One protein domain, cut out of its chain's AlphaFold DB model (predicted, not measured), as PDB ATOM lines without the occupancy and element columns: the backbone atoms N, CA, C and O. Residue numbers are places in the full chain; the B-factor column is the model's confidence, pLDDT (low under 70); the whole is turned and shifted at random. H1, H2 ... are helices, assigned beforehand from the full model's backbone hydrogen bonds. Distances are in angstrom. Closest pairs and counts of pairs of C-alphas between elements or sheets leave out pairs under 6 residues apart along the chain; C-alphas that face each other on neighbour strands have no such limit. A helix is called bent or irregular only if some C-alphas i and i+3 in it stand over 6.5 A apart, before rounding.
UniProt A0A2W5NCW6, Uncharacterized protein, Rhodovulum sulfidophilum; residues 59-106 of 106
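What this domain is: This is residues 59 to 106 of the 106 residues of an uncharacterized protein of Rhodovulum sulfidophilum (UniProt A0A2W5NCW6). One long helix, H2, makes the longest axis, and the short helix H1 meets its first end to form a corner, like an L with one short arm. An extended stretch before H1 arches past H2 at a distance; residues 62 to 72, of which 70 to 72 belong to H1, stand free, and after H2 the last residues turn off at its far end to the same side as H1. The printed part has 48 residues with two named helices, H1 then H2, and no named strand; the class is all helix. The whole is loose, with a radius of gyration of the C-alphas of 12.4 A, and spans 32 by 26 by 19 A.

How they stand to each other: From residue 59 the printed part runs to H1, residues 70 to 77. A tight link of five residues leads on to H2, residues 83 to 99. H1 touches H2, which meets it with residues 83 to 87 alone; their closest C-alphas, those of Phe 76 and Arg 83, are 5.5 A apart. The two helices stand at a steep tilt of 68 degrees, only just short of about perpendicular, and run opposite ways. Their centres are 15.6 A apart. In both H1 and H2 every O i to N i+4 pair is within hydrogen-bond range.

Where its parts are: H1 begins with the C-alpha of Ala 70 at (16.761, -25.256, 149.432) and measures 10.5 A from first to last C-alpha. H2 begins with the C-alpha of Arg 83 at (31.009, -25.766, 146.940) and ends with that of Leu 99 at (34.481, -22.773, 170.801), 24.3 A away. Neither helix is bent.

The domain as a whole: The two C-alphas farthest apart, those of Pro 81 and Arg 101, are 32.4 A from each other. The printed part has no cut and ends at residue 106, the chain's last. The mean pLDDT of the printed part is 88.6, and residue 106 alone is under 70.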
ATOM      1  N   PRO A  59      42.580 -31.483 156.476       76.31
ATOM      2  CA  PRO A  59      41.919 -32.394 157.404       76.31
ATOM      3  C   PRO A  59      41.187 -33.512 156.661       76.31
ATOM      4  O   PRO A  59      40.571 -33.266 155.617       76.31
ATOM      5  N   ALA A  60      41.232 -34.726 157.213       83.75
ATOM      6  CA  ALA A  60      40.492 -35.857 156.668       83.75
ATOM      7  C   ALA A  60      38.994 -35.518 156.599       83.75
ATOM      8  O   ALA A  60      38.409 -35.016 157.559       83.75
ATOM      9  N   LYS A  61      38.376 -35.767 155.441       88.06
ATOM     10  CA  LYS A  61      36.941 -35.541 155.241       88.06
ATOM     11  C   LYS A  61      36.176 -36.790 155.674       88.06
ATOM     12  O   LYS A  61      36.431 -37.875 155.156       88.06
ATOM     13  N   THR A  62      35.189 -36.617 156.544       91.62
ATOM     14  CA  THR A  62      34.202 -37.659 156.854       91.62
ATOM     15  C   THR A  62      32.953 -37.416 156.020       91.62
ATOM     16  O   THR A  62      32.419 -36.306 156.010       91.62
ATOM     17  N   ARG A  63      32.479 -38.439 155.300       91.62
ATOM     18  CA  ARG A  63      31.226 -38.338 154.545       91.62
ATOM     19  C   ARG A  63      30.052 -38.372 155.517       91.62
ATOM     20  O   ARG A  63      29.883 -39.345 156.243       91.62
ATOM     21  N   VAL A  64      29.227 -37.335 155.471       89.56
ATOM     22  CA  VAL A  64      27.970 -37.239 156.217       89.56
ATOM     23  C   VAL A  64      26.832 -36.963 155.240       89.56
ATOM     24  O   VAL A  64      27.039 -36.308 154.217       89.56
ATOM     25  N   ALA A  65      25.643 -37.488 155.528       92.12
ATOM     26  CA  ALA A  65      24.420 -37.110 154.830       92.12
ATOM     27  C   ALA A  65      23.699 -36.060 155.682       92.12
ATOM     28  O   ALA A  65      23.363 -36.331 156.832       92.12
ATOM     29  N   LEU A  66      23.501 -34.865 155.128       90.62
ATOM     30  CA  LEU A  66      22.836 -33.736 155.776       90.62
ATOM     31  C   LEU A  66      21.823 -33.143 154.795       90.62
ATOM     32  O   LEU A  66      22.119 -33.027 153.606       90.62
ATOM     33  N   ALA A  67      20.651 -32.765 155.300       94.50
ATOM     34  CA  ALA A  67      19.696 -31.949 154.564       94.50
ATOM     35  C   ALA A  67      19.981 -30.465 154.843       94.50
ATOM     36  O   ALA A  67      20.163 -30.080 155.996       94.50
ATOM     37  N   LEU A  68      20.037 -29.661 153.783       93.50
ATOM     38  CA  LEU A  68      20.143 -28.204 153.848       93.50
ATOM     39  C   LEU A  68      18.852 -27.591 153.314       93.50
ATOM     40  O   LEU A  68      18.190 -28.200 152.468       93.50
ATOM     41  N   ASP A  69      18.539 -26.378 153.761       97.50
ATOM     42  CA  ASP A  69      17.460 -25.593 153.170       97.50
ATOM     43  C   ASP A  69      17.736 -25.331 151.683       97.50
ATOM     44  O   ASP A  69      18.886 -25.233 151.236       97.50
ATOM     45  N   ALA A  70      16.665 -25.275 150.890       97.25
ATOM     46  CA  ALA A  70      16.761 -25.256 149.432       97.25
ATOM     47  C   ALA A  70      17.486 -24.008 148.900       97.25
ATOM     48  O   ALA A  70      18.247 -24.094 147.935       97.25
ATOM     49  N   ASP A  71      17.273 -22.862 149.538       97.44
ATOM     50  CA  ASP A  71      17.926 -21.593 149.224       97.44
ATOM     51  C   ASP A  71      19.418 -21.615 149.583       97.44
ATOM     52  O   ASP A  71      20.250 -21.209 148.770       97.44
ATOM     53  N   VAL A  72      19.776 -22.176 150.739       95.44
ATOM     54  CA  VAL A  72      21.171 -22.360 151.163       95.44
ATOM     55  C   VAL A  72      21.908 -23.288 150.199       95.44
ATOM     56  O   VAL A  72      23.021 -22.981 149.763       95.44
ATOM     57  N   ALA A  73      21.289 -24.408 149.818       93.88
ATOM     58  CA  ALA A  73      21.861 -25.334 148.849       93.88
ATOM     59  C   ALA A  73      22.084 -24.656 147.487       93.88
ATOM     60  O   ALA A  73      23.185 -24.736 146.939       93.88
ATOM     61  N   ALA A  74      21.081 -23.936 146.972       95.00
ATOM     62  CA  ALA A  74      21.184 -23.203 145.711       95.00
ATOM     63  C   ALA A  74      22.288 -22.134 145.746       95.00
ATOM     64  O   ALA A  74      23.040 -21.985 144.781       95.00
ATOM     65  N   TRP A  75      22.425 -21.430 146.873       94.81
ATOM     66  CA  TRP A  75      23.476 -20.438 147.071       94.81
ATOM     67  C   TRP A  75      24.873 -21.062 146.989       94.81
ATOM     68  O   TRP A  75      25.731 -20.548 146.275       94.81
ATOM     69  N   PHE A  76      25.104 -22.203 147.649       93.31
ATOM     70  CA  PHE A  76      26.400 -22.887 147.585       93.31
ATOM     71  C   PHE A  76      26.699 -23.492 146.205       93.31
ATOM     72  O   PHE A  76      27.848 -23.442 145.763       93.31
ATOM     73  N   GLU A  77      25.696 -24.037 145.509       91.25
ATOM     74  CA  GLU A  77      25.853 -24.563 144.141       91.25
ATOM     75  C   GLU A  77      26.310 -23.477 143.151       91.25
ATOM     76  O   GLU A  77      27.112 -23.755 142.258       91.25
ATOM     77  N   ALA A  78      25.900 -22.218 143.348       93.12
ATOM     78  CA  ALA A  78      26.298 -21.100 142.491       93.12
ATOM     79  C   ALA A  78      27.818 -20.816 142.485       93.12
ATOM     80  O   ALA A  78      28.321 -20.203 141.544       93.12
ATOM     81  N   PHE A  79      28.574 -21.285 143.487       86.94
ATOM     82  CA  PHE A  79      30.038 -21.133 143.547       86.94
ATOM     83  C   PHE A  79      30.812 -22.201 142.763       86.94
ATOM     84  O   PHE A  79      32.045 -22.155 142.715       86.94
ATOM     85  N   GLY A  80      30.117 -23.165 142.156       88.31
ATOM     86  CA  GLY A  80      30.713 -24.163 141.278       88.31
ATOM     87  C   GLY A  80      31.324 -25.374 142.005       88.31
ATOM     88  O   GLY A  80      30.858 -25.776 143.078       88.31
ATOM     89  N   PRO A  81      32.340 -26.028 141.410       86.81
ATOM     90  CA  PRO A  81      32.772 -27.374 141.800       86.81
ATOM     91  C   PRO A  81      33.305 -27.472 143.239       86.81
ATOM     92  O   PRO A  81      33.152 -28.516 143.872       86.81
ATOM     93  N   ASP A  82      33.819 -26.374 143.801       85.38
ATOM     94  CA  ASP A  82      34.397 -26.339 145.151       85.38
ATOM     95  C   ASP A  82      33.376 -26.048 146.264       85.38
ATOM     96  O   ASP A  82      33.750 -25.791 147.412       85.38
ATOM     97  N   ARG A  83      32.069 -26.093 145.969       88.69
ATOM     98  CA  ARG A  83      31.009 -25.766 146.940       88.69
ATOM     99  C   ARG A  83      31.122 -26.514 148.268       88.69
ATOM    100  O   ARG A  83      30.940 -25.917 149.322       88.69
ATOM    101  N   GLY A  84      31.477 -27.800 148.240       87.19
ATOM    102  CA  GLY A  84      31.610 -28.607 149.457       87.19
ATOM    103  C   GLY A  84      32.812 -28.190 150.303       87.19
ATOM    104  O   GLY A  84      32.807 -28.324 151.523       87.19
ATOM    105  N   GLU A  85      33.850 -27.654 149.663       87.50
ATOM    106  CA  GLU A  85      35.031 -27.134 150.346       87.50
ATOM    107  C   GLU A  85      34.712 -25.815 151.042       87.50
ATOM    108  O   GLU A  85      35.069 -25.632 152.206       87.50
ATOM    109  N   ARG A  86      33.963 -24.949 150.351       87.31
ATOM    110  CA  ARG A  86      33.464 -23.677 150.879       87.31
ATOM    111  C   ARG A  86      32.487 -23.889 152.030       87.31
ATOM    112  O   ARG A  86      32.653 -23.270 153.074       87.31
ATOM    113  N   LEU A  87      31.537 -24.812 151.879       91.25
ATOM    114  CA  LEU A  87      30.603 -25.180 152.943       91.25
ATOM    115  C   LEU A  87      31.358 -25.651 154.193       91.25
ATOM    116  O   LEU A  87      31.114 -25.152 155.287       91.25
ATOM    117  N   ASN A  88      32.342 -26.541 154.036       90.69
ATOM    118  CA  ASN A  88      33.168 -26.991 155.160       90.69
ATOM    119  C   ASN A  88      33.980 -25.858 155.807       90.69
ATOM    120  O   ASN A  88      34.176 -25.879 157.021       90.69
ATOM    121  N   ALA A  89      34.464 -24.884 155.031       87.31
ATOM    122  CA  ALA A  89      35.169 -23.724 155.576       87.31
ATOM    123  C   ALA A  89      34.240 -22.852 156.435       87.31
ATOM    124  O   ALA A  89      34.601 -22.509 157.559       87.31
ATOM    125  N   VAL A  90      33.023 -22.573 155.955       90.75
ATOM    126  CA  VAL A  90      32.005 -21.820 156.708       90.75
ATOM    127  C   VAL A  90      31.640 -22.541 158.006       90.75
ATOM    128  O   VAL A  90      31.688 -21.942 159.079       90.75
ATOM    129  N   LEU A  91      31.361 -23.847 157.936       92.19
ATOM    130  CA  LEU A  91      31.046 -24.657 159.118       92.19
ATOM    131  C   LEU A  91      32.199 -24.682 160.130       92.19
ATOM    132  O   LEU A  91      31.964 -24.663 161.337       92.19
ATOM    133  N   ARG A  92      33.454 -24.689 159.662       88.81
ATOM    134  CA  ARG A  92      34.629 -24.625 160.538       88.81
ATOM    135  C   ARG A  92      34.750 -23.278 161.241       88.81
ATOM    136  O   ARG A  92      35.049 -23.269 162.429       88.81
ATOM    137  N   ILE A  93      34.517 -22.169 160.540       86.31
ATOM    138  CA  ILE A  93      34.526 -20.829 161.147       86.31
ATOM    139  C   ILE A  93      33.446 -20.743 162.226       86.31
ATOM    140  O   ILE A  93      33.741 -20.331 163.343       86.31
ATOM    141  N   TYR A  94      32.230 -21.209 161.925       89.81
ATOM    142  CA  TYR A  94      31.143 -21.254 162.903       89.81
ATOM    143  C   TYR A  94      31.516 -22.088 164.138       89.81
ATOM    144  O   TYR A  94      31.383 -21.625 165.268       89.81
ATOM    145  N   MET A  95      32.066 -23.290 163.932       90.94
ATOM    146  CA  MET A  95      32.549 -24.152 165.016       90.94
ATOM    147  C   MET A  95      33.620 -23.460 165.873       90.94
ATOM    148  O   MET A  95      33.556 -23.531 167.096       90.94
ATOM    149  N   LEU A  96      34.601 -22.797 165.254       86.75
ATOM    150  CA  LEU A  96      35.657 -22.091 165.983       86.75
ATOM    151  C   LEU A  96      35.108 -20.896 166.768       86.75
ATOM    152  O   LEU A  96      35.478 -20.746 167.926       86.75
ATOM    153  N   GLY A  97      34.188 -20.118 166.189       84.81
ATOM    154  CA  GLY A  97      33.528 -19.002 166.878       84.81
ATOM    155  C   GLY A  97      32.715 -19.451 168.096       84.81
ATOM    156  O   GLY A  97      32.743 -18.803 169.140       84.81
ATOM    157  N   MET A  98      32.057 -20.608 168.000       89.44
ATOM    158  CA  MET A  98      31.366 -21.235 169.133       89.44
ATOM    159  C   MET A  98      32.347 -21.676 170.229       89.44
ATOM    160  O   MET A  98      32.119 -21.429 171.414       89.44
ATOM    161  N   LEU A  99      33.460 -22.317 169.851       82.06
ATOM    162  CA  LEU A  99      34.481 -22.773 170.801       82.06
ATOM    163  C   LEU A  99      35.197 -21.608 171.494       82.06
ATOM    164  O   LEU A  99      35.515 -21.711 172.678       82.06
ATOM    165  N   SER A 100      35.427 -20.504 170.781       82.31
ATOM    166  CA  SER A 100      36.051 -19.296 171.325       82.31
ATOM    167  C   SER A 100      35.084 -18.394 172.091       82.31
ATOM    168  O   SER A 100      35.535 -17.391 172.632       82.31
ATOM    169  N   ARG A 101      33.788 -18.745 172.172       86.12
ATOM    170  CA  ARG A 101      32.725 -17.926 172.789       86.12
ATOM    171  C   ARG A 101      32.508 -16.561 172.118       86.12
ATOM    172  O   ARG A 101      31.990 -15.651 172.749       86.12
ATOM    173  N   GLU A 102      32.882 -16.427 170.849       83.19
ATOM    174  CA  GLU A 102      32.572 -15.239 170.033       83.19
ATOM    175  C   GLU A 102      31.161 -15.317 169.434       83.19
ATOM    176  O   GLU A 102      30.559 -14.307 169.076       83.19
ATOM    177  N   ILE A 103      30.631 -16.536 169.315       84.69
ATOM    178  CA  ILE A 103      29.255 -16.810 168.913       84.69
ATOM    179  C   ILE A 103      28.580 -17.524 170.077       84.69
ATOM    180  O   ILE A 103      29.046 -18.580 170.518       84.69
ATOM    181  N   ASP A 104      27.481 -16.957 170.562       88.62
ATOM    182  CA  ASP A 104      26.622 -17.632 171.523       88.62
ATOM    183  C   ASP A 104      25.770 -18.683 170.810       88.62
ATOM    184  O   ASP A 104      25.185 -18.434 169.752       88.62
ATOM    185  N   ALA A 105      25.708 -19.875 171.403       75.19
ATOM    186  CA  ALA A 105      24.772 -20.895 170.964       75.19
ATOM    187  C   ALA A 105      23.336 -20.373 171.169       75.19
ATOM    188  O   ALA A 105      23.073 -19.818 172.241       75.19
ATOM    189  N   PRO A 106      22.427 -20.544 170.196       64.44
ATOM    190  CA  PRO A 106      21.010 -20.269 170.412       64.44
ATOM    191  C   PRO A 106      20.406 -21.153 171.515       64.44
ATOM    192  O   PRO A 106      20.918 -22.279 171.738       64.44
TER     193      PRO A 106